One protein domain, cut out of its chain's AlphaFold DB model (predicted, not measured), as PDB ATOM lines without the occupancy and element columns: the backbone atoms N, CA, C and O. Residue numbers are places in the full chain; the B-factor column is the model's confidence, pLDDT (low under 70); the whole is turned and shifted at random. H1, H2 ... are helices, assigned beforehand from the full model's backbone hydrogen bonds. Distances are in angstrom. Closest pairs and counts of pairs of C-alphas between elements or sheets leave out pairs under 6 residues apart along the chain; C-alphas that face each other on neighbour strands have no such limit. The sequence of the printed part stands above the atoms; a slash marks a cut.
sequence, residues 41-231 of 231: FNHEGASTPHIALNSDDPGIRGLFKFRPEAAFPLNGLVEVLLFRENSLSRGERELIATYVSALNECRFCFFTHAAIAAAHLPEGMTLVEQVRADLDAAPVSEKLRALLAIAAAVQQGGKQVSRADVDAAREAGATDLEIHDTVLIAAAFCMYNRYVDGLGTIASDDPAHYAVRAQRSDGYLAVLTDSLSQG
ATOM      1  N   PHE A  41      20.710 -26.160 -19.326       58.97
ATOM      2  CA  PHE A  41      20.078 -25.840 -18.060       58.97
ATOM      3  C   PHE A  41      20.458 -26.881 -17.019       58.97
ATOM      4  O   PHE A  41      20.918 -27.968 -17.366       58.97
ATOM      5  N   ASN A  42      20.297 -26.553 -15.737       60.66
ATOM      6  CA  ASN A  42      20.728 -27.460 -14.674       60.66
ATOM      7  C   ASN A  42      20.028 -28.822 -14.677       60.66
ATOM      8  O   ASN A  42      20.627 -29.804 -14.247       60.66
ATOM      9  N   HIS A  43      18.810 -28.891 -15.205       59.44
ATOM     10  CA  HIS A  43      18.054 -30.126 -15.369       59.44
ATOM     11  C   HIS A  43      17.243 -30.098 -16.669       59.44
ATOM     12  O   HIS A  43      17.023 -29.044 -17.278       59.44
ATOM     13  N   GLU A  44      16.780 -31.275 -17.088       52.12
ATOM     14  CA  GLU A  44      15.944 -31.444 -18.272       52.12
ATOM     15  C   GLU A  44      14.670 -30.577 -18.162       52.12
ATOM     16  O   GLU A  44      13.998 -30.554 -17.127       52.12
ATOM     17  N   GLY A  45      14.366 -29.802 -19.210       48.66
ATOM     18  CA  GLY A  45      13.156 -28.972 -19.307       48.66
ATOM     19  C   GLY A  45      13.247 -27.532 -18.780       48.66
ATOM     20  O   GLY A  45      12.331 -26.753 -19.045       48.66
ATOM     21  N   ALA A  46      14.317 -27.130 -18.089       51.97
ATOM     22  CA  ALA A  46      14.536 -25.710 -17.804       51.97
ATOM     23  C   ALA A  46      14.931 -24.962 -19.096       51.97
ATOM     24  O   ALA A  46      15.522 -25.555 -19.990       51.97
ATOM     25  N   SER A  47      14.547 -23.685 -19.227       58.00
ATOM     26  CA  SER A  47      14.858 -22.828 -20.394       58.00
ATOM     27  C   SER A  47      15.379 -21.433 -20.023       58.00
ATOM     28  O   SER A  47      15.954 -20.736 -20.854       58.00
ATOM     29  N   THR A  48      15.161 -21.028 -18.771       69.62
ATOM     30  CA  THR A  48      15.651 -19.824 -18.089       69.62
ATOM     31  C   THR A  48      15.467 -20.045 -16.582       69.62
ATOM     32  O   THR A  48      14.601 -20.849 -16.206       69.62
ATOM     33  N   PRO A  49      16.180 -19.307 -15.710       82.56
ATOM     34  CA  PRO A  49      15.826 -19.250 -14.296       82.56
ATOM     35  C   PRO A  49      14.334 -18.937 -14.105       82.56
ATOM     36  O   PRO A  49      13.748 -18.162 -14.864       82.56
ATOM     37  N   HIS A  50      13.704 -19.535 -13.094       84.25
ATOM     38  CA  HIS A  50      12.267 -19.362 -12.822       84.25
ATOM     39  C   HIS A  50      11.899 -17.955 -12.324       84.25
ATOM     40  O   HIS A  50      10.723 -17.602 -12.250       84.25
ATOM     41  N   ILE A  51      12.909 -17.153 -11.981       85.69
ATOM     42  CA  ILE A  51      12.786 -15.763 -11.550       85.69
ATOM     43  C   ILE A  51      13.768 -14.890 -12.332       85.69
ATOM     44  O   ILE A  51      14.786 -15.374 -12.825       85.69
ATOM     45  N   ALA A  52      13.498 -13.588 -12.401       85.69
ATOM     46  CA  ALA A  52      14.455 -12.636 -12.951       85.69
ATOM     47  C   ALA A  52      15.665 -12.495 -12.011       85.69
ATOM     48  O   ALA A  52      15.520 -12.053 -10.870       85.69
ATOM     49  N   LEU A  53      16.849 -12.863 -12.499       83.25
ATOM     50  CA  LEU A  53      18.126 -12.629 -11.826       83.25
ATOM     51  C   LEU A  53      18.785 -11.361 -12.381       83.25
ATOM     52  O   LEU A  53      18.529 -10.951 -13.510       83.25
ATOM     53  N   ASN A  54      19.653 -10.743 -11.585       79.56
ATOM     54  CA  ASN A  54      20.456  -9.578 -11.975       79.56
ATOM     55  C   ASN A  54      21.813  -9.973 -12.595       79.56
ATOM     56  O   ASN A  54      22.720  -9.147 -12.665       79.56
ATOM     57  N   SER A  55      21.983 -11.240 -12.981       80.12
ATOM     58  CA  SER A  55      23.226 -11.786 -13.519       80.12
ATOM     59  C   SER A  55      22.953 -13.026 -14.365       80.12
ATOM     60  O   SER A  55      22.128 -13.858 -13.990       80.12
ATOM     61  N   ASP A  56      23.726 -13.167 -15.442       78.69
ATOM     62  CA  ASP A  56      23.754 -14.354 -16.306       78.69
ATOM     63  C   ASP A  56      24.797 -15.398 -15.852       78.69
ATOM     64  O   ASP A  56      25.086 -16.358 -16.570       78.69
ATOM     65  N   ASP A  57      25.403 -15.222 -14.670       83.44
ATOM     66  CA  ASP A  57      26.382 -16.169 -14.139       83.44
ATOM     67  C   ASP A  57      25.725 -17.540 -13.879       83.44
ATOM     68  O   ASP A  57      24.655 -17.608 -13.266       83.44
ATOM     69  N   PRO A  58      26.381 -18.653 -14.258       84.25
ATOM     70  CA  PRO A  58      25.790 -19.976 -14.141       84.25
ATOM     71  C   PRO A  58      25.659 -20.447 -12.686       84.25
ATOM     72  O   PRO A  58      26.439 -20.087 -11.794       84.25
ATOM     73  N   GLY A  59      24.676 -21.317 -12.476       88.94
ATOM     74  CA  GLY A  59      24.416 -22.041 -11.246       88.94
ATOM     75  C   GLY A  59      24.202 -21.127 -10.053       88.94
ATOM     76  O   GLY A  59      23.493 -20.123 -10.105       88.94
ATOM     77  N   ILE A  60      24.862 -21.473  -8.950       92.81
ATOM     78  CA  ILE A  60      24.711 -20.752  -7.687       92.81
ATOM     79  C   ILE A  60      25.301 -19.334  -7.724       92.81
ATOM     80  O   ILE A  60      24.952 -18.500  -6.890       92.81
ATOM     81  N   ARG A  61      26.183 -19.023  -8.685       89.75
ATOM     82  CA  ARG A  61      26.871 -17.725  -8.750       89.75
ATOM     83  C   ARG A  61      25.903 -16.583  -9.056       89.75
ATOM     84  O   ARG A  61      25.948 -15.565  -8.366       89.75
ATOM     85  N   GLY A  62      24.986 -16.776 -10.007       88.38
ATOM     86  CA  GLY A  62      23.922 -15.809 -10.286       88.38
ATOM     87  C   GLY A  62      23.016 -15.588  -9.071       88.38
ATOM     88  O   GLY A  62      22.670 -14.457  -8.740       88.38
ATOM     89  N   LEU A  63      22.723 -16.656  -8.322       92.62
ATOM     90  CA  LEU A  63      21.928 -16.579  -7.093       92.62
ATOM     91  C   LEU A  63      22.640 -15.810  -5.972       92.62
ATOM     92  O   LEU A  63      22.012 -15.062  -5.220       92.62
ATOM     93  N   PHE A  64      23.958 -15.965  -5.861       93.31
ATOM     94  CA  PHE A  64      24.773 -15.215  -4.909       93.31
ATOM     95  C   PHE A  64      24.887 -13.732  -5.264       93.31
ATOM     96  O   PHE A  64      24.827 -12.903  -4.360       93.31
ATOM     97  N   LYS A  65      24.978 -13.383  -6.551       88.12
ATOM     98  CA  LYS A  65      24.895 -11.985  -7.012       88.12
ATOM     99  C   LYS A  65      23.512 -11.371  -6.776       88.12
ATOM    100  O   LYS A  65      23.411 -10.177  -6.495       88.12
ATOM    101  N   PHE A  66      22.454 -12.180  -6.842       88.88
ATOM    102  CA  PHE A  66      21.090 -11.737  -6.559       88.88
ATOM    103  C   PHE A  66      20.863 -11.437  -5.068       88.88
ATOM    104  O   PHE A  66      20.191 -10.460  -4.742       88.88
ATOM    105  N   ARG A  67      21.437 -12.237  -4.152       92.75
ATOM    106  CA  ARG A  67      21.362 -12.028  -2.687       92.75
ATOM    107  C   ARG A  67      22.735 -12.162  -2.006       92.75
ATOM    108  O   ARG A  67      22.987 -13.176  -1.340       92.75
ATOM    109  N   PRO A  68      23.622 -11.157  -2.119       91.50
ATOM    110  CA  PRO A  68      24.968 -11.217  -1.546       91.50
ATOM    111  C   PRO A  68      24.983 -11.459  -0.032       91.50
ATOM    112  O   PRO A  68      25.832 -12.184   0.481       91.50
ATOM    113  N   GLU A  69      24.003 -10.924   0.697       92.06
ATOM    114  CA  GLU A  69      23.873 -11.102   2.143       92.06
ATOM    115  C   GLU A  69      23.611 -12.559   2.554       92.06
ATOM    116  O   GLU A  69      24.019 -12.971   3.638       92.06
ATOM    117  N   ALA A  70      22.981 -13.355   1.682       94.19
ATOM    118  CA  ALA A  70      22.843 -14.797   1.866       94.19
ATOM    119  C   ALA A  70      24.088 -15.544   1.361       94.19
ATOM    120  O   ALA A  70      24.466 -16.569   1.924       94.19
ATOM    121  N   ALA A  71      24.759 -15.023   0.332       93.75
ATOM    122  CA  ALA A  71      25.947 -15.640  -0.246       93.75
ATOM    123  C   ALA A  71      27.112 -15.755   0.747       93.75
ATOM    124  O   ALA A  71      27.768 -16.797   0.791       93.75
ATOM    125  N   PHE A  72      27.364 -14.722   1.556       92.25
ATOM    126  CA  PHE A  72      28.468 -14.719   2.522       92.25
ATOM    127  C   PHE A  72      28.400 -15.847   3.563       92.25
ATOM    128  O   PHE A  72      29.366 -16.607   3.649       92.25
ATOM    129  N   PRO A  73      27.314 -16.020   4.345       96.94
ATOM    130  CA  PRO A  73      27.246 -17.109   5.319       96.94
ATOM    131  C   PRO A  73      27.294 -18.492   4.655       96.94
ATOM    132  O   PRO A  73      27.915 -19.401   5.202       96.94
ATOM    133  N   LEU A  74      26.710 -18.644   3.462       97.50
ATOM    134  CA  LEU A  74      26.755 -19.896   2.704       97.50
ATOM    135  C   LEU A  74      28.182 -20.243   2.251       97.50
ATOM    136  O   LEU A  74      28.668 -21.341   2.514       97.50
ATOM    137  N   ASN A  75      28.906 -19.291   1.658       96.69
ATOM    138  CA  ASN A  75      30.307 -19.510   1.283       96.69
ATOM    139  C   ASN A  75      31.209 -19.666   2.509       96.69
ATOM    140  O   ASN A  75      32.168 -20.423   2.446       96.69
ATOM    141  N   GLY A  76      30.890 -19.020   3.635       97.62
ATOM    142  CA  GLY A  76      31.584 -19.237   4.905       97.62
ATOM    143  C   GLY A  76      31.443 -20.672   5.419       97.62
ATOM    144  O   GLY A  76      32.414 -21.240   5.913       97.62
ATOM    145  N   LEU A  77      30.271 -21.290   5.253       98.00
ATOM    146  CA  LEU A  77      30.077 -22.703   5.582       98.00
ATOM    147  C   LEU A  77      30.911 -23.612   4.667       98.00
ATOM    148  O   LEU A  77      31.634 -24.471   5.161       98.00
ATOM    149  N   VAL A  78      30.852 -23.410   3.347       96.75
ATOM    150  CA  VAL A  78      31.616 -24.234   2.389       96.75
ATOM    151  C   VAL A  78      33.124 -24.043   2.555       96.75
ATOM    152  O   VAL A  78      33.881 -25.001   2.444       96.75
ATOM    153  N   GLU A  79      33.570 -22.835   2.890       96.50
ATOM    154  CA  GLU A  79      34.962 -22.539   3.222       96.50
ATOM    155  C   GLU A  79      35.464 -23.424   4.368       96.50
ATOM    156  O   GLU A  79      36.500 -24.080   4.240       96.50
ATOM    157  N   VAL A  80      34.718 -23.474   5.476       97.19
ATOM    158  CA  VAL A  80      35.054 -24.321   6.629       97.19
ATOM    159  C   VAL A  80      35.054 -25.794   6.229       97.19
ATOM    160  O   VAL A  80      36.018 -26.502   6.512       97.19
ATOM    161  N   LEU A  81      34.001 -26.238   5.543       97.88
ATOM    162  CA  LEU A  81      33.790 -27.653   5.261       97.88
ATOM    163  C   LEU A  81      34.708 -28.210   4.178       97.88
ATOM    164  O   LEU A  81      35.151 -29.338   4.316       97.88
ATOM    165  N   LEU A  82      35.006 -27.469   3.111       97.56
ATOM    166  CA  LEU A  82      35.700 -28.012   1.935       97.56
ATOM    167  C   LEU A  82      37.113 -27.466   1.736       97.56
ATOM    168  O   LEU A  82      37.922 -28.109   1.071       97.56
ATOM    169  N   PHE A  83      37.435 -26.295   2.291       95.12
ATOM    170  CA  PHE A  83      38.701 -25.624   1.989       95.12
ATOM    171  C   PHE A  83      39.684 -25.599   3.160       95.12
ATOM    172  O   PHE A  83      40.865 -25.885   2.968       95.12
ATOM    173  N   ARG A  84      39.222 -25.286   4.376       92.81
ATOM    174  CA  ARG A  84      40.101 -25.176   5.555       92.81
ATOM    175  C   ARG A  84      40.734 -26.516   5.941       92.81
ATOM    176  O   ARG A  84      40.291 -27.573   5.485       92.81
ATOM    177  N   GLU A  85      41.794 -26.443   6.751       91.62
ATOM    178  CA  GLU A  85      42.509 -27.614   7.272       91.62
ATOM    179  C   GLU A  85      41.550 -28.576   7.979       91.62
ATOM    180  O   GLU A  85      40.651 -28.157   8.710       91.62
ATOM    181  N   ASN A  86      41.733 -29.866   7.724       94.81
ATOM    182  CA  ASN A  86      40.873 -30.934   8.211       94.81
ATOM    183  C   ASN A  86      41.652 -32.263   8.198       94.81
ATOM    184  O   ASN A  86      42.686 -32.358   7.531       94.81
ATOM    185  N   SER A  87      41.174 -33.280   8.921       95.19
ATOM    186  CA  SER A  87      41.751 -34.628   8.866       95.19
ATOM    187  C   SER A  87      41.362 -35.385   7.593       95.19
ATOM    188  O   SER A  87      42.138 -36.222   7.136       95.19
ATOM    189  N   LEU A  88      40.210 -35.065   6.994       97.56
ATOM    190  CA  LEU A  88      39.894 -35.460   5.624       97.56
ATOM    191  C   LEU A  88      40.594 -34.521   4.644       97.56
ATOM    192  O   LEU A  88      40.562 -33.291   4.776       97.56
ATOM    193  N   SER A  89      41.181 -35.100   3.605       97.75
ATOM    194  CA  SER A  89      41.775 -34.328   2.523       97.75
ATOM    195  C   SER A  89      40.726 -33.460   1.819       97.75
ATOM    196  O   SER A  89      39.514 -33.683   1.891       97.75
ATOM    197  N   ARG A  90      41.187 -32.429   1.105       96.62
ATOM    198  CA  ARG A  90      40.301 -31.616   0.263       96.62
ATOM    199  C   ARG A  90      39.615 -32.470  -0.809       96.62
ATOM    200  O   ARG A  90      38.418 -32.313  -1.010       96.62
ATOM    201  N   GLY A  91      40.341 -33.405  -1.426       97.81
ATOM    202  CA  GLY A  91      39.793 -34.332  -2.419       97.81
ATOM    203  C   GLY A  91      38.650 -35.183  -1.866       97.81
ATOM    204  O   GLY A  91      37.602 -35.262  -2.492       97.81
ATOM    205  N   GLU A  92      38.798 -35.745  -0.662       98.62
ATOM    206  CA  GLU A  92      37.754 -36.557  -0.014       98.62
ATOM    207  C   GLU A  92      36.495 -35.746   0.318       98.62
ATOM    208  O   GLU A  92      35.378 -36.194   0.062       98.62
ATOM    209  N   ARG A  93      36.652 -34.529   0.850       98.75
ATOM    210  CA  ARG A  93      35.514 -33.663   1.210       98.75
ATOM    211  C   ARG A  93      34.757 -33.179  -0.026       98.75
ATOM    212  O   ARG A  93      33.527 -33.188  -0.045       98.75
ATOM    213  N   GLU A  94      35.487 -32.814  -1.077       98.56
ATOM    214  CA  GLU A  94      34.918 -32.463  -2.381       98.56
ATOM    215  C   GLU A  94      34.263 -33.682  -3.053       98.56
ATOM    216  O   GLU A  94      33.219 -33.545  -3.688       98.56
ATOM    217  N   LEU A  95      34.798 -34.894  -2.866       98.81
ATOM    218  CA  LEU A  95      34.189 -36.131  -3.360       98.81
ATOM    219  C   LEU A  95      32.858 -36.440  -2.661       98.81
ATOM    220  O   LEU A  95      31.907 -36.817  -3.341       98.81
ATOM    221  N   ILE A  96      32.743 -36.215  -1.346       98.88
ATOM    222  CA  ILE A  96      31.464 -36.338  -0.619       98.88
ATOM    223  C   ILE A  96      30.421 -35.372  -1.204       98.88
ATOM    224  O   ILE A  96      29.304 -35.780  -1.528       98.88
ATOM    225  N   ALA A  97      30.793 -34.102  -1.392       98.81
ATOM    226  CA  ALA A  97      29.937 -33.092  -2.017       98.81
ATOM    227  C   ALA A  97      29.520 -33.470  -3.452       98.81
ATOM    228  O   ALA A  97      28.356 -33.315  -3.842       98.81
ATOM    229  N   THR A  98      30.469 -34.000  -4.227       98.62
ATOM    230  CA  THR A  98      30.269 -34.457  -5.606       98.62
ATOM    231  C   THR A  98      29.314 -35.640  -5.667       98.62
ATOM    232  O   THR A  98      28.376 -35.622  -6.461       98.62
ATOM    233  N   TYR A  99      29.508 -36.642  -4.808       98.81
ATOM    234  CA  TYR A  99      28.688 -37.849  -4.771       98.81
ATOM    235  C   TYR A  99      27.234 -37.530  -4.417       98.81
ATOM    236  O   TYR A  99      26.317 -37.947  -5.120       98.81
ATOM    237  N   VAL A 100      27.010 -36.686  -3.406       98.81
ATOM    238  CA  VAL A 100      25.663 -36.208  -3.052       98.81
ATOM    239  C   VAL A 100      25.025 -35.420  -4.198       98.81
ATOM    240  O   VAL A 100      23.845 -35.607  -4.489       98.81
ATOM    241  N   SER A 101      25.796 -34.575  -4.886       98.38
ATOM    242  CA  SER A 101      25.294 -33.821  -6.042       98.38
ATOM    243  C   SER A 101      24.952 -34.725  -7.229       98.38
ATOM    244  O   SER A 101      23.987 -34.443  -7.934       98.38
ATOM    245  N   ALA A 102      25.691 -35.824  -7.423       97.44
ATOM    246  CA  ALA A 102      25.374 -36.842  -8.420       97.44
ATOM    247  C   ALA A 102      24.061 -37.570  -8.090       97.44
ATOM    248  O   ALA A 102      23.219 -37.712  -8.970       97.44
ATOM    249  N   LEU A 103      23.864 -37.969  -6.826       97.75
ATOM    250  CA  LEU A 103      22.628 -38.612  -6.353       97.75
ATOM    251  C   LEU A 103      21.403 -37.690  -6.446       97.75
ATOM    252  O   LEU A 103      20.284 -38.163  -6.617       97.75
ATOM    253  N   ASN A 104      21.607 -36.379  -6.318       96.62
ATOM    254  CA  ASN A 104      20.566 -35.371  -6.511       96.62
ATOM    255  C   ASN A 104      20.383 -34.955  -7.978       96.62
ATOM    256  O   ASN A 104      19.540 -34.105  -8.244       96.62
ATOM    257  N   GLU A 105      21.185 -35.491  -8.902       93.88
ATOM    258  CA  GLU A 105      21.187 -35.124 -10.324       93.88
ATOM    259  C   GLU A 105      21.420 -33.619 -10.583       93.88
ATOM    260  O   GLU A 105      21.090 -33.091 -11.645       93.88
ATOM    261  N   CYS A 106      22.057 -32.917  -9.640       93.25
ATOM    262  CA  CYS A 106      22.337 -31.491  -9.764       93.25
ATOM    263  C   CYS A 106      23.584 -31.264 -10.620       93.25
ATOM    264  O   CYS A 106      24.720 -31.368 -10.139       93.25
ATOM    265  N   ARG A 107      23.375 -30.925 -11.895       90.75
ATOM    266  CA  ARG A 107      24.437 -30.816 -12.905       90.75
ATOM    267  C   ARG A 107      25.546 -29.843 -12.504       90.75
ATOM    268  O   ARG A 107      26.715 -30.226 -12.475       90.75
ATOM    269  N   PHE A 108      25.204 -28.591 -12.198       91.56
ATOM    270  CA  PHE A 108      26.191 -27.550 -11.897       91.56
ATOM    271  C   PHE A 108      27.047 -27.904 -10.680       91.56
ATOM    272  O   PHE A 108      28.273 -27.766 -10.721       91.56
ATOM    273  N   CYS A 109      26.409 -28.361  -9.599       95.19
ATOM    274  CA  CYS A 109      27.119 -28.748  -8.388       95.19
ATOM    275  C   CYS A 109      27.979 -29.989  -8.629       95.19
ATOM    276  O   CYS A 109      29.142 -29.983  -8.234       95.19
ATOM    277  N   PHE A 110      27.465 -31.004  -9.331       95.00
ATOM    278  CA  PHE A 110      28.252 -32.182  -9.681       95.00
ATOM    279  C   PHE A 110      29.520 -31.791 -10.443       95.00
ATOM    280  O   PHE A 110      30.609 -32.067  -9.961       95.00
ATOM    281  N   PHE A 111      29.414 -31.092 -11.578       92.94
ATOM    282  CA  PHE A 111      30.594 -30.806 -12.400       92.94
ATOM    283  C   PHE A 111      31.586 -29.848 -11.734       92.94
ATOM    284  O   PHE A 111      32.795 -30.018 -11.886       92.94
ATOM    285  N   THR A 112      31.097 -28.873 -10.959       94.31
ATOM    286  CA  THR A 112      31.965 -27.956 -10.209       94.31
ATOM    287  C   THR A 112      32.791 -28.716  -9.177       94.31
ATOM    288  O   THR A 112      34.012 -28.575  -9.140       94.31
ATOM    289  N   HIS A 113      32.138 -29.527  -8.347       97.25
ATOM    290  CA  HIS A 113      32.814 -30.220  -7.254       97.25
ATOM    291  C   HIS A 113      33.602 -31.435  -7.749       97.25
ATOM    292  O   HIS A 113      34.695 -31.671  -7.245       97.25
ATOM    293  N   ALA A 114      33.155 -32.108  -8.814       96.19
ATOM    294  CA  ALA A 114      33.902 -33.171  -9.480       96.19
ATOM    295  C   ALA A 114      35.249 -32.665 -10.007       96.19
ATOM    296  O   ALA A 114      36.272 -33.317  -9.811       96.19
ATOM    297  N   ALA A 115      35.271 -31.483 -10.634       95.25
ATOM    298  CA  ALA A 115      36.508 -30.881 -11.122       95.25
ATOM    299  C   ALA A 115      37.483 -30.564  -9.974       95.25
ATOM    300  O   ALA A 115      38.680 -30.824 -10.096       95.25
ATOM    301  N   ILE A 116      36.983 -30.039  -8.848       95.75
ATOM    302  CA  ILE A 116      37.819 -29.739  -7.674       95.75
ATOM    303  C   ILE A 116      38.297 -31.036  -7.006       95.75
ATOM    304  O   ILE A 116      39.479 -31.151  -6.690       95.75
ATOM    305  N   ALA A 117      37.416 -32.022  -6.822       97.00
ATOM    306  CA  ALA A 117      37.757 -33.326  -6.262       97.00
ATOM    307  C   ALA A 117      38.853 -33.997  -7.096       97.00
ATOM    308  O   ALA A 117      39.898 -34.349  -6.557       97.00
ATOM    309  N   ALA A 118      38.673 -34.074  -8.417       96.06
ATOM    310  CA  ALA A 118      39.650 -34.640  -9.339       96.06
ATOM    311  C   ALA A 118      41.017 -33.938  -9.265       96.06
ATOM    312  O   ALA A 118      42.045 -34.602  -9.297       96.06
ATOM    313  N   ALA A 119      41.056 -32.612  -9.112       95.44
ATOM    314  CA  ALA A 119      42.316 -31.881  -8.966       95.44
ATOM    315  C   ALA A 119      43.060 -32.183  -7.646       95.44
ATOM    316  O   ALA A 119      44.249 -31.889  -7.527       95.44
ATOM    317  N   HIS A 120      42.373 -32.753  -6.653       95.62
ATOM    318  CA  HIS A 120      42.907 -33.046  -5.322       95.62
ATOM    319  C   HIS A 120      42.952 -34.542  -4.973       95.62
ATOM    320  O   HIS A 120      43.384 -34.888  -3.873       95.62
ATOM    321  N   LEU A 121      42.530 -35.417  -5.886       95.75
ATOM    322  CA  LEU A 121      42.599 -36.870  -5.756       95.75
ATOM    323  C   LEU A 121      43.710 -37.405  -6.671       95.75
ATOM    324  O   LEU A 121      43.746 -37.020  -7.841       95.75
ATOM    325  N   PRO A 122      44.598 -38.298  -6.193       94.25
ATOM    326  CA  PRO A 122      45.658 -38.879  -7.023       94.25
ATOM    327  C   PRO A 122      45.149 -39.527  -8.318       94.25
ATOM    328  O   PRO A 122      45.783 -39.429  -9.364       94.25
ATOM    329  N   GLU A 123      43.987 -40.170  -8.252       94.94
ATOM    330  CA  GLU A 123      43.335 -40.881  -9.350       94.94
ATOM    331  C   GLU A 123      42.532 -39.957 -10.286       94.94
ATOM    332  O   GLU A 123      42.036 -40.393 -11.331       94.94
ATOM    333  N   GLY A 124      42.390 -38.679  -9.929       95.81
ATOM    334  CA  GLY A 124      41.691 -37.684 -10.731       95.81
ATOM    335  C   GLY A 124      40.204 -37.985 -10.940       95.81
ATOM    336  O   GLY A 124      39.525 -38.561 -10.088       95.81
ATOM    337  N   MET A 125      39.680 -37.589 -12.106       95.25
ATOM    338  CA  MET A 125      38.260 -37.773 -12.439       95.25
ATOM    339  C   MET A 125      37.866 -39.252 -12.562       95.25
ATOM    340  O   MET A 125      36.703 -39.594 -12.369       95.25
ATOM    341  N   THR A 126      38.824 -40.145 -12.824       97.38
ATOM    342  CA  THR A 126      38.568 -41.589 -12.900       97.38
ATOM    343  C   THR A 126      37.929 -42.107 -11.614       97.38
ATOM    344  O   THR A 126      36.930 -42.820 -11.678       97.38
ATOM    345  N   LEU A 127      38.447 -41.702 -10.449       98.00
ATOM    346  CA  LEU A 127      37.885 -42.112  -9.161       98.00
ATOM    347  C   LEU A 127      36.504 -41.501  -8.913       98.00
ATOM    348  O   LEU A 127      35.621 -42.178  -8.395       98.00
ATOM    349  N   VAL A 128      36.299 -40.245  -9.319       97.88
ATOM    350  CA  VAL A 128      34.997 -39.572  -9.202       97.88
ATOM    351  C   VAL A 128      33.918 -40.338  -9.974       97.88
ATOM    352  O   VAL A 128      32.856 -40.624  -9.425       97.88
ATOM    353  N   GLU A 129      34.195 -40.715 -11.224       97.19
ATOM    354  CA  GLU A 129      33.250 -41.476 -12.051       97.19
ATOM    355  C   GLU A 129      33.061 -42.914 -11.546       97.19
ATOM    356  O   GLU A 129      31.945 -43.427 -11.581       97.19
ATOM    357  N   GLN A 130      34.108 -43.555 -11.009       98.06
ATOM    358  CA  GLN A 130      33.986 -44.873 -10.374       98.06
ATOM    359  C   GLN A 130      33.059 -44.832  -9.153       98.06
ATOM    360  O   GLN A 130      32.144 -45.646  -9.063       98.06
ATOM    361  N   VAL A 131      33.243 -43.859  -8.255       98.38
ATOM    362  CA  VAL A 131      32.383 -43.661  -7.073       98.38
ATOM    363  C   VAL A 131      30.944 -43.343  -7.469       98.38
ATOM    364  O   VAL A 131      30.006 -43.840  -6.850       98.38
ATOM    365  N   ARG A 132      30.756 -42.531  -8.513       97.12
ATOM    366  CA  ARG A 132      29.431 -42.221  -9.055       97.12
ATOM    367  C   ARG A 132      28.733 -43.456  -9.625       97.12
ATOM    368  O   ARG A 132      27.522 -43.580  -9.460       97.12
ATOM    369  N   ALA A 133      29.464 -44.309 -10.339       96.75
ATOM    370  CA  ALA A 133      28.905 -45.471 -11.017       96.75
ATOM    371  C   ALA A 133      28.542 -46.595 -10.038       96.75
ATOM    372  O   ALA A 133      27.455 -47.160 -10.136       96.75
ATOM    373  N   ASP A 134      29.450 -46.915  -9.117       97.44
ATOM    374  CA  ASP A 134      29.277 -47.982  -8.139       97.44
ATOM    375  C   ASP A 134      30.172 -47.718  -6.919       97.44
ATOM    376  O   ASP A 134      31.386 -47.947  -6.946       97.44
ATOM    377  N   LEU A 135      29.560 -47.230  -5.835       97.25
ATOM    378  CA  LEU A 135      30.275 -46.956  -4.591       97.25
ATOM    379  C   LEU A 135      30.870 -48.228  -3.984       97.25
ATOM    380  O   LEU A 135      31.922 -48.126  -3.367       97.25
ATOM    381  N   ASP A 136      30.265 -49.404  -4.143       96.19
ATOM    382  CA  ASP A 136      30.774 -50.634  -3.529       96.19
ATOM    383  C   ASP A 136      32.017 -51.148  -4.269       96.19
ATOM    384  O   ASP A 136      32.957 -51.645  -3.645       96.19
ATOM    385  N   ALA A 137      32.071 -50.958  -5.590       97.00
ATOM    386  CA  ALA A 137      33.208 -51.353  -6.422       97.00
ATOM    387  C   ALA A 137      34.330 -50.297  -6.515       97.00
ATOM    388  O   ALA A 137      35.439 -50.615  -6.957       97.00
ATOM    389  N   ALA A 138      34.074 -49.042  -6.130       97.75
ATOM    390  CA  ALA A 138      35.042 -47.956  -6.278       97.75
ATOM    391  C   ALA A 138      36.311 -48.166  -5.421       97.75
ATOM    392  O   ALA A 138      36.204 -48.567  -4.255       97.75
ATOM    393  N   PRO A 139      37.518 -47.840  -5.925       97.69
ATOM    394  CA  PRO A 139      38.779 -48.058  -5.214       97.69
ATOM    395  C   PRO A 139      39.073 -46.952  -4.179       97.69
ATOM    396  O   PRO A 139      40.113 -46.304  -4.216       97.69
ATOM    397  N   VAL A 140      38.147 -46.727  -3.245       98.31
ATOM    398  CA  VAL A 140      38.317 -45.835  -2.087       98.31
ATOM    399  C   VAL A 140      38.705 -46.623  -0.831       98.31
ATOM    400  O   VAL A 140      38.512 -47.835  -0.758       98.31
ATOM    401  N   SER A 141      39.241 -45.937   0.183       98.38
ATOM    402  CA  SER A 141      39.467 -46.555   1.495       98.38
ATOM    403  C   SER A 141      38.146 -46.973   2.148       98.38
ATOM    404  O   SER A 141      37.115 -46.338   1.927       98.38
ATOM    405  N   GLU A 142      38.179 -47.983   3.022       98.56
ATOM    406  CA  GLU A 142      36.991 -48.410   3.781       98.56
ATOM    407  C   GLU A 142      36.400 -47.269   4.619       98.56
ATOM    408  O   GLU A 142      35.182 -47.109   4.687       98.56
ATOM    409  N   LYS A 143      37.262 -46.404   5.178       98.69
ATOM    410  CA  LYS A 143      36.838 -45.192   5.890       98.69
ATOM    411  C   LYS A 143      36.013 -44.287   4.980       98.69
ATOM    412  O   LYS A 143      34.897 -43.912   5.328       98.69
ATOM    413  N   LEU A 144      36.548 -43.943   3.809       98.75
ATOM    414  CA  LEU A 144      35.874 -43.051   2.869       98.75
ATOM    415  C   LEU A 144      34.600 -43.683   2.297       98.75
ATOM    416  O   LEU A 144      33.605 -42.981   2.145       98.75
ATOM    417  N   ARG A 145      34.594 -44.997   2.048       98.75
ATOM    418  CA  ARG A 145      33.401 -45.738   1.618       98.75
ATOM    419  C   ARG A 145      32.274 -45.629   2.641       98.75
ATOM    420  O   ARG A 145      31.159 -45.267   2.275       98.75
ATOM    421  N   ALA A 146      32.574 -45.860   3.920       98.81
ATOM    422  CA  ALA A 146      31.598 -45.734   5.000       98.81
ATOM    423  C   ALA A 146      31.067 -44.295   5.141       98.81
ATOM    424  O   ALA A 146      29.868 -44.087   5.319       98.81
ATOM    425  N   LEU A 147      31.931 -43.283   4.990       98.88
ATOM    426  CA  LEU A 147      31.508 -41.877   4.984       98.88
ATOM    427  C   LEU A 147      30.619 -41.543   3.769       98.88
ATOM    428  O   LEU A 147      29.594 -40.882   3.920       98.88
ATOM    429  N   LEU A 148      30.948 -42.036   2.574       98.88
ATOM    430  CA  LEU A 148      30.118 -41.856   1.376       98.88
ATOM    431  C   LEU A 148      28.754 -42.556   1.508       98.88
ATOM    432  O   LEU A 148      27.744 -41.996   1.078       98.88
ATOM    433  N   ALA A 149      28.691 -43.714   2.171       98.69
ATOM    434  CA  ALA A 149      27.431 -44.382   2.495       98.69
ATOM    435  C   ALA A 149      26.567 -43.545   3.459       98.69
ATOM    436  O   ALA A 149      25.375 -43.348   3.211       98.69
ATOM    437  N   ILE A 150      27.167 -42.956   4.505       98.81
ATOM    438  CA  ILE A 150      26.480 -41.990   5.383       98.81
ATOM    439  C   ILE A 150      25.967 -40.794   4.568       98.81
ATOM    440  O   ILE A 150      24.829 -40.363   4.754       98.81
ATOM    441  N   ALA A 151      26.773 -40.261   3.649       98.81
ATOM    442  CA  ALA A 151      26.378 -39.138   2.804       98.81
ATOM    443  C   ALA A 151      25.176 -39.477   1.900       98.81
ATOM    444  O   ALA A 151      24.249 -38.668   1.795       98.81
ATOM    445  N   ALA A 152      25.138 -40.681   1.317       98.75
ATOM    446  CA  ALA A 152      23.980 -41.181   0.572       98.75
ATOM    447  C   ALA A 152      22.729 -41.307   1.459       98.75
ATOM    448  O   ALA A 152      21.638 -40.910   1.050       98.75
ATOM    449  N   ALA A 153      22.874 -41.788   2.697       98.69
ATOM    450  CA  ALA A 153      21.763 -41.848   3.643       98.69
ATOM    451  C   ALA A 153      21.229 -40.441   3.979       98.69
ATOM    452  O   ALA A 153      20.024 -40.196   3.909       98.69
ATOM    453  N   VAL A 154      22.111 -39.474   4.264       98.81
ATOM    454  CA  VAL A 154      21.714 -38.070   4.492       98.81
ATOM    455  C   VAL A 154      20.970 -37.497   3.286       98.81
ATOM    456  O   VAL A 154      19.980 -36.784   3.475       98.81
ATOM    457  N   GLN A 155      21.415 -37.821   2.070       98.56
ATOM    458  CA  GLN A 155      20.777 -37.375   0.834       98.56
ATOM    459  C   GLN A 155      19.324 -37.853   0.725       98.56
ATOM    460  O   GLN A 155      18.445 -37.048   0.404       98.56
ATOM    461  N   GLN A 156      19.053 -39.109   1.087       98.19
ATOM    462  CA  GLN A 156      17.694 -39.652   1.156       98.19
ATOM    463  C   GLN A 156      16.869 -39.019   2.289       98.19
ATOM    464  O   GLN A 156      15.657 -38.829   2.164       98.19
ATOM    465  N   GLY A 157      17.514 -38.674   3.405       94.44
ATOM    466  CA  GLY A 157      16.943 -37.869   4.482       94.44
ATOM    467  C   GLY A 157      17.622 -38.101   5.831       94.44
ATOM    468  O   GLY A 157      18.088 -39.191   6.134       94.44
ATOM    469  N   GLY A 158      17.600 -37.100   6.719       82.31
ATOM    470  CA  GLY A 158      18.327 -37.157   8.002       82.31
ATOM    471  C   GLY A 158      17.911 -38.269   8.980       82.31
ATOM    472  O   GLY A 158      18.612 -38.505   9.955       82.31
ATOM    473  N   LYS A 159      16.791 -38.964   8.736       94.88
ATOM    474  CA  LYS A 159      16.364 -40.144   9.514       94.88
ATOM    475  C   LYS A 159      16.901 -41.470   8.965       94.88
ATOM    476  O   LYS A 159      16.680 -42.495   9.599       94.88
ATOM    477  N   GLN A 160      17.546 -41.446   7.801       98.00
ATOM    478  CA  GLN A 160      18.107 -42.635   7.162       98.00
ATOM    479  C   GLN A 160      19.514 -42.954   7.661       98.00
ATOM    480  O   GLN A 160      19.957 -44.083   7.512       98.00
ATOM    481  N   VAL A 161      20.200 -41.990   8.286       97.88
ATOM    482  CA  VAL A 161      21.459 -42.269   8.981       97.88
ATOM    483  C   VAL A 161      21.149 -43.087  10.228       97.88
ATOM    484  O   VAL A 161      20.481 -42.614  11.153       97.88
ATOM    485  N   SER A 162      21.629 -44.322  10.252       97.62
ATOM    486  CA  SER A 162      21.444 -45.250  11.356       97.62
ATOM    487  C   SER A 162      22.658 -45.273  12.284       97.62
ATOM    488  O   SER A 162      23.756 -44.820  11.956       97.62
ATOM    489  N   ARG A 163      22.475 -45.854  13.476       97.94
ATOM    490  CA  ARG A 163      23.598 -46.122  14.385       97.94
ATOM    491  C   ARG A 163      24.608 -47.087  13.759       97.94
ATOM    492  O   ARG A 163      25.797 -46.927  13.994       97.94
ATOM    493  N   ALA A 164      24.135 -48.045  12.959       98.38
ATOM    494  CA  ALA A 164      24.994 -49.013  12.291       98.38
ATOM    495  C   ALA A 164      25.927 -48.337  11.276       98.38
ATOM    496  O   ALA A 164      27.103 -48.674  11.243       98.38
ATOM    497  N   ASP A 165      25.445 -47.335  10.531       98.25
ATOM    498  CA  ASP A 165      26.286 -46.588   9.582       98.25
ATOM    499  C   ASP A 165      27.415 -45.842  10.309       98.25
ATOM    500  O   ASP A 165      28.576 -45.878   9.903       98.25
ATOM    501  N   VAL A 166      27.080 -45.200  11.434       98.62
ATOM    502  CA  VAL A 166      28.046 -44.474  12.271       98.62
ATOM    503  C   VAL A 166      29.056 -45.429  12.914       98.62
ATOM    504  O   VAL A 166      30.246 -45.123  12.954       98.62
ATOM    505  N   ASP A 167      28.600 -46.575  13.421       98.69
ATOM    506  CA  ASP A 167      29.474 -47.579  14.028       98.69
ATOM    507  C   ASP A 167      30.419 -48.189  12.977       98.69
ATOM    508  O   ASP A 167      31.620 -48.259  13.224       98.69
ATOM    509  N   ALA A 168      29.924 -48.502  11.773       98.56
ATOM    510  CA  ALA A 168      30.743 -48.991  10.662       98.56
ATOM    511  C   ALA A 168      31.820 -47.975  10.241       98.56
ATOM    512  O   ALA A 168      32.978 -48.339  10.033       98.56
ATOM    513  N   ALA A 169      31.479 -46.682  10.177       98.75
ATOM    514  CA  ALA A 169      32.463 -45.638   9.897       98.75
ATOM    515  C   ALA A 169      33.553 -45.571  10.980       98.75
ATOM    516  O   ALA A 169      34.737 -45.463  10.654       98.75
ATOM    517  N   ARG A 170      33.185 -45.683  12.263       98.75
ATOM    518  CA  ARG A 170      34.154 -45.718  13.374       98.75
ATOM    519  C   ARG A 170      35.044 -46.954  13.332       98.75
ATOM    520  O   ARG A 170      36.245 -46.833  13.561       98.75
ATOM    521  N   GLU A 171      34.484 -48.120  13.026       98.75
ATOM    522  CA  GLU A 171      35.241 -49.366  12.853       98.75
ATOM    523  C   GLU A 171      36.257 -49.256  11.708       98.75
ATOM    524  O   GLU A 171      37.381 -49.743  11.831       98.75
ATOM    525  N   ALA A 172      35.912 -48.525  10.644       98.62
ATOM    526  CA  ALA A 172      36.820 -48.185   9.551       98.62
ATOM    527  C   ALA A 172      37.822 -47.055   9.890       98.62
ATOM    528  O   ALA A 172      38.635 -46.669   9.048       98.62
ATOM    529  N   GLY A 173      37.793 -46.526  11.117       98.50
ATOM    530  CA  GLY A 173      38.731 -45.523  11.620       98.50
ATOM    531  C   GLY A 173      38.290 -44.067  11.450       98.50
ATOM    532  O   GLY A 173      39.124 -43.174  11.605       98.50
ATOM    533  N   ALA A 174      37.018 -43.802  11.132       98.69
ATOM    534  CA  ALA A 174      36.491 -42.442  11.096       98.69
ATOM    535  C   ALA A 174      36.374 -41.840  12.499       98.69
ATOM    536  O   ALA A 174      35.889 -42.475  13.439       98.69
ATOM    537  N   THR A 175      36.787 -40.582  12.630       98.69
ATOM    538  CA  THR A 175      36.585 -39.820  13.869       98.69
ATOM    539  C   THR A 175      35.196 -39.179  13.908       98.69
ATOM    540  O   THR A 175      34.558 -38.978  12.874       98.69
ATOM    541  N   ASP A 176      34.738 -38.777  15.098       98.44
ATOM    542  CA  ASP A 176      33.461 -38.064  15.240       98.44
ATOM    543  C   ASP A 176      33.436 -36.736  14.462       98.44
ATOM    544  O   ASP A 176      32.376 -36.341  13.981       98.44
ATOM    545  N   LEU A 177      34.587 -36.068  14.289       97.94
ATOM    546  CA  LEU A 177      34.687 -34.862  13.461       97.94
ATOM    547  C   LEU A 177      34.460 -35.184  11.978       97.94
ATOM    548  O   LEU A 177      33.720 -34.478  11.306       97.94
ATOM    549  N   GLU A 178      35.047 -36.268  11.474       98.69
ATOM    550  CA  GLU A 178      34.905 -36.677  10.069       98.69
ATOM    551  C   GLU A 178      33.474 -37.127   9.758       98.69
ATOM    552  O   GLU A 178      32.935 -36.799   8.703       98.69
ATOM    553  N   ILE A 179      32.830 -37.829  10.696       98.75
ATOM    554  CA  ILE A 179      31.417 -38.218  10.593       98.75
ATOM    555  C   ILE A 179      30.522 -36.974  10.634       98.75
ATOM    556  O   ILE A 179      29.624 -36.836   9.802       98.75
ATOM    557  N   HIS A 180      30.778 -36.049  11.567       98.44
ATOM    558  CA  HIS A 180      30.067 -34.775  11.653       98.44
ATOM    559  C   HIS A 180      30.165 -33.991  10.341       98.44
ATOM    560  O   HIS A 180      29.144 -33.596   9.777       98.44
ATOM    561  N   ASP A 181      31.383 -33.798   9.836       98.62
ATOM    562  CA  ASP A 181      31.626 -33.033   8.620       98.62
ATOM    563  C   ASP A 181      31.028 -33.728   7.401       98.62
ATOM    564  O   ASP A 181      30.438 -33.059   6.564       98.62
ATOM    565  N   THR A 182      31.067 -35.058   7.330       98.81
ATOM    566  CA  THR A 182      30.402 -35.825   6.265       98.81
ATOM    567  C   THR A 182      28.896 -35.576   6.250       98.81
ATOM    568  O   THR A 182      28.333 -35.256   5.200       98.81
ATOM    569  N   VAL A 183      28.234 -35.661   7.410       98.75
ATOM    570  CA  VAL A 183      26.793 -35.388   7.522       98.75
ATOM    571  C   VAL A 183      26.483 -33.941   7.141       98.75
ATOM    572  O   VAL A 183      25.528 -33.685   6.406       98.75
ATOM    573  N   LEU A 184      27.289 -32.990   7.616       98.69
ATOM    574  CA  LEU A 184      27.062 -31.570   7.375       98.69
ATOM    575  C   LEU A 184      27.357 -31.165   5.923       98.69
ATOM    576  O   LEU A 184      26.583 -30.396   5.353       98.69
ATOM    577  N   ILE A 185      28.400 -31.717   5.294       98.88
ATOM    578  CA  ILE A 185      28.673 -31.576   3.857       98.88
ATOM    579  C   ILE A 185      27.479 -32.121   3.077       98.88
ATOM    580  O   ILE A 185      26.896 -31.390   2.282       98.88
ATOM    581  N   ALA A 186      27.048 -33.356   3.339       98.88
ATOM    582  CA  ALA A 186      25.937 -33.958   2.609       98.88
ATOM    583  C   ALA A 186      24.635 -33.147   2.744       98.88
ATOM    584  O   ALA A 186      23.968 -32.862   1.746       98.88
ATOM    585  N   ALA A 187      24.302 -32.694   3.955       98.81
ATOM    586  CA  ALA A 187      23.130 -31.857   4.197       98.81
ATOM    587  C   ALA A 187      23.230 -30.493   3.490       98.81
ATOM    588  O   ALA A 187      22.262 -30.046   2.867       98.81
ATOM    589  N   ALA A 188      24.397 -29.846   3.550       98.69
ATOM    590  CA  ALA A 188      24.637 -28.570   2.887       98.69
ATOM    591  C   ALA A 188      24.534 -28.708   1.365       98.69
ATOM    592  O   ALA A 188      23.870 -27.894   0.729       98.69
ATOM    593  N   PHE A 189      25.098 -29.764   0.776       98.69
ATOM    594  CA  PHE A 189      25.003 -30.009  -0.663       98.69
ATOM    595  C   PHE A 189      23.590 -30.344  -1.108       98.69
ATOM    596  O   PHE A 189      23.138 -29.795  -2.104       98.69
ATOM    597  N   CYS A 190      22.817 -31.078  -0.311       98.62
ATOM    598  CA  CYS A 190      21.391 -31.238  -0.575       98.62
ATOM    599  C   CYS A 190      20.626 -29.901  -0.570       98.62
ATOM    600  O   CYS A 190      19.686 -29.722  -1.343       98.62
ATOM    601  N   MET A 191      20.998 -28.949   0.290       98.50
ATOM    602  CA  MET A 191      20.437 -27.592   0.266       98.50
ATOM    603  C   MET A 191      20.913 -26.808  -0.967       98.50
ATOM    604  O   MET A 191      20.081 -26.205  -1.641       98.50
ATOM    605  N   TYR A 192      22.211 -26.823  -1.288       98.44
ATOM    606  CA  TYR A 192      22.766 -26.113  -2.445       98.44
ATOM    607  C   TYR A 192      22.200 -26.624  -3.766       98.44
ATOM    608  O   TYR A 192      21.783 -25.812  -4.587       98.44
ATOM    609  N   ASN A 193      22.117 -27.944  -3.939       97.75
ATOM    610  CA  ASN A 193      21.517 -28.573  -5.111       97.75
ATOM    611  C   ASN A 193      20.072 -28.095  -5.288       97.75
ATOM    612  O   ASN A 193      19.725 -27.528  -6.317       97.75
ATOM    613  N   ARG A 194      19.252 -28.180  -4.232       97.00
ATOM    614  CA  ARG A 194      17.856 -27.714  -4.272       97.00
ATOM    615  C   ARG A 194      17.724 -26.212  -4.499       97.00
ATOM    616  O   ARG A 194      16.733 -25.785  -5.079       97.00
ATOM    617  N   TYR A 195      18.687 -25.406  -4.057       96.88
ATOM    618  CA  TYR A 195      18.691 -23.968  -4.327       96.88
ATOM    619  C   TYR A 195      18.982 -23.666  -5.804       96.88
ATOM    620  O   TYR A 195      18.308 -22.837  -6.413       96.88
ATOM    621  N   VAL A 196      19.959 -24.369  -6.379       93.75
ATOM    622  CA  VAL A 196      20.384 -24.262  -7.781       93.75
ATOM    623  C   VAL A 196      19.302 -24.774  -8.733       93.75
ATOM    624  O   VAL A 196      18.915 -24.052  -9.661       93.75
ATOM    625  N   ASP A 197      18.795 -25.979  -8.480       91.94
ATOM    626  CA  ASP A 197      17.818 -26.660  -9.331       91.94
ATOM    627  C   ASP A 197      16.413 -26.095  -9.124       91.94
ATOM    628  O   ASP A 197      15.698 -25.845 -10.088       91.94
ATOM    629  N   GLY A 198      16.029 -25.788  -7.880       92.06
ATOM    630  CA  GLY A 198      14.706 -25.243  -7.559       92.06
ATOM    631  C   GLY A 198      14.432 -23.859  -8.157       92.06
ATOM    632  O   GLY A 198      13.274 -23.455  -8.243       92.06
ATOM    633  N   LEU A 199      15.472 -23.134  -8.583       91.12
ATOM    634  CA  LEU A 199      15.355 -21.875  -9.326       91.12
ATOM    635  C   LEU A 199      15.688 -22.014 -10.818       91.12
ATOM    636  O   LEU A 199      15.678 -21.004 -11.525       91.12
ATOM    637  N   GLY A 200      15.963 -23.227 -11.309       87.75
ATOM    638  CA  GLY A 200      16.202 -23.499 -12.728       87.75
ATOM    639  C   GLY A 200      17.422 -22.769 -13.295       87.75
ATOM    640  O   GLY A 200      17.381 -22.270 -14.420       87.75
ATOM    641  N   THR A 201      18.490 -22.623 -12.505       86.81
ATOM    642  CA  THR A 201      19.684 -21.870 -12.927       86.81
ATOM    643  C   THR A 201      20.403 -22.521 -14.120       86.81
ATOM    644  O   THR A 201      20.231 -23.705 -14.411       86.81
ATOM    645  N   ILE A 202      21.212 -21.740 -14.839       82.25
ATOM    646  CA  ILE A 202      21.926 -22.190 -16.047       82.25
ATOM    647  C   ILE A 202      23.167 -23.002 -15.653       82.25
ATOM    648  O   ILE A 202      23.824 -22.671 -14.669       82.25
ATOM    649  N   ALA A 203      23.540 -24.019 -16.428       82.56
ATOM    650  CA  ALA A 203      24.779 -24.769 -16.233       82.56
ATOM    651  C   ALA A 203      25.546 -24.906 -17.546       82.56
ATOM    652  O   ALA A 203      24.960 -25.100 -18.603       82.56
ATOM    653  N   SER A 204      26.874 -24.828 -17.491       77.69
ATOM    654  CA  SER A 204      27.690 -25.111 -18.673       77.69
ATOM    655  C   SER A 204      27.634 -26.601 -19.015       77.69
ATOM    656  O   SER A 204      27.672 -27.448 -18.113       77.69
ATOM    657  N   ASP A 205      27.608 -26.931 -20.306       66.81
ATOM    658  CA  ASP A 205      27.869 -28.299 -20.755       66.81
ATOM    659  C   ASP A 205      29.330 -28.635 -20.870       66.81
ATOM    660  O   ASP A 205      29.684 -29.806 -20.791       66.81
ATOM    661  N   ASP A 206      30.140 -27.606 -21.077       71.88
ATOM    662  CA  ASP A 206      31.567 -27.731 -21.243       71.88
ATOM    663  C   ASP A 206      32.208 -28.001 -19.874       71.88
ATOM    664  O   ASP A 206      32.193 -27.108 -19.015       71.88
ATOM    665  N   PRO A 207      32.783 -29.199 -19.647       66.06
ATOM    666  CA  PRO A 207      33.511 -29.516 -18.425       66.06
ATOM    667  C   PRO A 207      34.689 -28.562 -18.174       66.06
ATOM    668  O   PRO A 207      35.017 -28.288 -17.017       66.06
ATOM    669  N   ALA A 208      35.293 -27.998 -19.230       72.94
ATOM    670  CA  ALA A 208      36.402 -27.056 -19.111       72.94
ATOM    671  C   ALA A 208      35.992 -25.769 -18.377       72.94
ATOM    672  O   ALA A 208      36.805 -25.188 -17.655       72.94
ATOM    673  N   HIS A 209      34.714 -25.376 -18.456       78.69
ATOM    674  CA  HIS A 209      34.169 -24.276 -17.657       78.69
ATOM    675  C   HIS A 209      34.379 -24.499 -16.152       78.69
ATOM    676  O   HIS A 209      34.713 -23.572 -15.412       78.69
ATOM    677  N   TYR A 210      34.211 -25.739 -15.694       82.06
ATOM    678  CA  TYR A 210      34.329 -26.106 -14.286       82.06
ATOM    679  C   TYR A 210      35.786 -26.337 -13.867       82.06
ATOM    680  O   TYR A 210      36.145 -26.062 -12.721       82.06
ATOM    681  N   ALA A 211      36.655 -26.743 -14.797       79.75
ATOM    682  CA  ALA A 211      38.089 -26.898 -14.544       79.75
ATOM    683  C   ALA A 211      38.756 -25.583 -14.099       79.75
ATOM    684  O   ALA A 211      39.631 -25.596 -13.233       79.75
ATOM    685  N   VAL A 212      38.291 -24.430 -14.600       82.12
ATOM    686  CA  VAL A 212      38.775 -23.105 -14.161       82.12
ATOM    687  C   VAL A 212      38.577 -22.904 -12.654       82.12
ATOM    688  O   VAL A 212      39.435 -22.335 -11.978       82.12
ATOM    689  N   ARG A 213      37.472 -23.405 -12.086       82.94
ATOM    690  CA  ARG A 213      37.230 -23.323 -10.638       82.94
ATOM    691  C   ARG A 213      38.219 -24.180  -9.846       82.94
ATOM    692  O   ARG A 213      38.645 -23.742  -8.774       82.94
ATOM    693  N   ALA A 214      38.580 -25.353 -10.363       81.19
ATOM    694  CA  ALA A 214      39.529 -26.267  -9.732       81.19
ATOM    695  C   ALA A 214      40.954 -25.689  -9.652       81.19
ATOM    696  O   ALA A 214      41.690 -26.000  -8.722       81.19
ATOM    697  N   GLN A 215      41.313 -24.777 -10.561       78.62
ATOM    698  CA  GLN A 215      42.616 -24.097 -10.571       78.62
ATOM    699  C   GLN A 215      42.763 -23.030  -9.469       78.62
ATOM    700  O   GLN A 215      43.868 -22.548  -9.213       78.62
ATOM    701  N   ARG A 216      41.668 -22.635  -8.805       79.94
ATOM    702  CA  ARG A 216      41.695 -21.600  -7.763       79.94
ATOM    703  C   ARG A 216      42.092 -22.159  -6.394       79.94
ATOM    704  O   ARG A 216      41.476 -23.093  -5.873       79.94
ATOM    705  N   SER A 217      43.076 -21.510  -5.775       81.31
ATOM    706  CA  SER A 217      43.661 -21.870  -4.476       81.31
ATOM    707  C   SER A 217      43.279 -20.930  -3.326       81.31
ATOM    708  O   SER A 217      43.807 -21.074  -2.231       81.31
ATOM    709  N   ASP A 218      42.371 -19.982  -3.545       83.38
ATOM    710  CA  ASP A 218      42.058 -18.867  -2.637       83.38
ATOM    711  C   ASP A 218      40.788 -19.066  -1.785       83.38
ATOM    712  O   ASP A 218      40.376 -18.175  -1.043       83.38
ATOM    713  N   GLY A 219      40.193 -20.259  -1.830       86.69
ATOM    714  CA  GLY A 219      39.005 -20.602  -1.044       86.69
ATOM    715  C   GLY A 219      37.701 -20.070  -1.641       86.69
ATOM    716  O   GLY A 219      37.668 -19.450  -2.698       86.69
ATOM    717  N   TYR A 220      36.580 -20.369  -0.998       91.25
ATOM    718  CA  TYR A 220      35.235 -20.017  -1.460       91.25
ATOM    719  C   TYR A 220      34.888 -18.548  -1.186       91.25
ATOM    720  O   TYR A 220      34.224 -17.908  -2.000       91.25
ATOM    721  N   LEU A 221      35.381 -17.979  -0.081       91.88
ATOM    722  CA  LEU A 221      35.134 -16.572   0.258       91.88
ATOM    723  C   LEU A 221      35.863 -15.594  -0.676       91.88
ATOM    724  O   LEU A 221      35.278 -14.578  -1.058       91.88
ATOM    725  N   ALA A 222      37.103 -15.896  -1.077       88.31
ATOM    726  CA  ALA A 222      37.820 -15.067  -2.047       88.31
ATOM    727  C   ALA A 222      37.141 -15.125  -3.422       88.31
ATOM    728  O   ALA A 222      36.876 -14.088  -4.022       88.31
ATOM    729  N   VAL A 223      36.741 -16.327  -3.861       85.88
ATOM    730  CA  VAL A 223      35.976 -16.516  -5.104       85.88
ATOM    731  C   VAL A 223      34.691 -15.700  -5.111       85.88
ATOM    732  O   VAL A 223      34.391 -15.048  -6.112       85.88
ATOM    733  N   LEU A 224      33.940 -15.715  -4.005       88.69
ATOM    734  CA  LEU A 224      32.736 -14.905  -3.872       88.69
ATOM    735  C   LEU A 224      33.060 -13.409  -3.968       88.69
ATOM    736  O   LEU A 224      32.411 -12.698  -4.731       88.69
ATOM    737  N   THR A 225      34.060 -12.942  -3.221       88.81
ATOM    738  CA  THR A 225      34.432 -11.521  -3.160       88.81
ATOM    739  C   THR A 225      34.844 -10.989  -4.531       88.81
ATOM    740  O   THR A 225      34.345  -9.948  -4.964       88.81
ATOM    741  N   ASP A 226      35.667 -11.738  -5.265       86.19
ATOM    742  CA  ASP A 226      36.051 -11.391  -6.634       86.19
ATOM    743  C   ASP A 226      34.839 -11.354  -7.562       86.19
ATOM    744  O   ASP A 226      34.677 -10.427  -8.353       86.19
ATOM    745  N   SER A 227      33.957 -12.351  -7.448       83.00
ATOM    746  CA  SER A 227      32.761 -12.450  -8.283       83.00
ATOM    747  C   SER A 227      31.777 -11.303  -8.045       83.00
ATOM    748  O   SER A 227      31.071 -10.925  -8.977       83.00
ATOM    749  N   LEU A 228      31.702 -10.773  -6.820       83.31
ATOM    750  CA  LEU A 228      30.864  -9.620  -6.473       83.31
ATOM    751  C   LEU A 228      31.516  -8.286  -6.864       83.31
ATOM    752  O   LEU A 228      30.801  -7.321  -7.097       83.31
ATOM    753  N   SER A 229      32.847  -8.233  -6.962       79.38
ATOM    754  CA  SER A 229      33.591  -7.020  -7.339       79.38
ATOM    755  C   SER A 229      33.630  -6.769  -8.852       79.38
ATOM    756  O   SER A 229      33.986  -5.680  -9.287       79.38
ATOM    757  N   GLN A 230      33.298  -7.780  -9.659       65.88
ATOM    758  CA  GLN A 230      33.263  -7.718 -11.128       65.88
ATOM    759  C   GLN A 230      31.869  -7.357 -11.691       65.88
ATOM    760  O   GLN A 230      31.650  -7.512 -12.893       65.88
ATOM    761  N   GLY A 231      30.926  -6.946 -10.834       53.41
ATOM    762  CA  GLY A 231      29.539  -6.610 -11.182       53.41
ATOM    763  C   GLY A 231      29.215  -5.138 -10.990       53.41
ATOM    764  O   GLY A 231      29.699  -4.561  -9.992       53.41
TER     765      GLY A 231
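AT A GLANCE: This is residues 41 to 231 of the 231 residues of the protein "Uncharacterized peroxidase-related enzyme" of Streptosporangium canum (UniProt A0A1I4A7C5). Helix H3 is the core of an all-helix body, with H4, H6 and H8 packed round it in a four-helix bundle, and H5 covering the side of H3 and H4. H7 folds back along H6 at one end of the long axis; towards the other end H1, H2 and H10 form a group, with H2 and H10 side by side, while H9 packs on H4. The printed part has 191 residues, with ten named helices, H1 to H10 in order, and no named strand. It is compact, with a radius of gyration of the C-alphas of 16.2 A and spans of 49 by 34 by 30 A.

HOW THE PARTS SIT: H1, residues 60 to 66, and H2, residues 68 to 83, touch only at the corner by their link, closest at the C-alphas of Phe 64 and Ala 71, 4.8 A. H2 has a kink of 28 degrees near residue 77, and with residues 81 to 83 alone it touches H3, residues 90 to 103; the C-alphas of Leu 82 and Arg 93 are closest, 5.7 A. H3 and H4, residues 107 to 120, are a hairpin at a shallow tilt of 25 degrees, closest at the C-alphas of Gly 91 and His 120, 4.4 A. H5, residues 125 to 133, touches H3, with the C-alphas of Tyr 99 and Arg 132 closest, 6.2 A. H6, residues 142 to 156, and H7, residues 163 to 171, are a hairpin, closest at the C-alphas of Ala 146 and Ala 169, 5.0 A. H8, residues 176 to 198, touches H3 at a steep tilt of 46 degrees, the same way, with the C-alphas of Ala 97 and Phe 189 closest, 6.0 A. H8 also touches H6, where the C-alphas of Ala 151 and Ala 186 are closest, 5.2 A. H9, residues 207 to 214, touches H4, closest at the C-alphas of Ile 116 and Ala 214, 4.4 A. H10, residues 219 to 229, touches H2 at a shallow tilt of 26 degrees, opposite ways, with the C-alphas of Glu 79 and Tyr 220 closest, 5.3 A. H7 and H10 are apart. Every O i to N i+4 pair is within hydrogen-bond range in H1, H3 to H8 and H10; in H2 it is 11 of 12 and in H9 3 of 4.

IN THESE COORDINATES: H1 begins at C-alpha 60, (24.711, -20.752, -7.687). From first to last C-alpha H2 measures 20.2 A, H3 and H4 20.1 A each, H6 21.4 A and H8 32.2 A. H10 ends at C-alpha 229, (33.591, -7.020, -7.339).

THE WHOLE: The C-alphas farthest apart, of Ala 52 and Glu 171, are 49.5 A apart. The printed part has no cut, and no link between helices is long. Mean pLDDT of the printed part is 91.5; residues 41 to 48, 205, 207 and 230 to 231 are under 70.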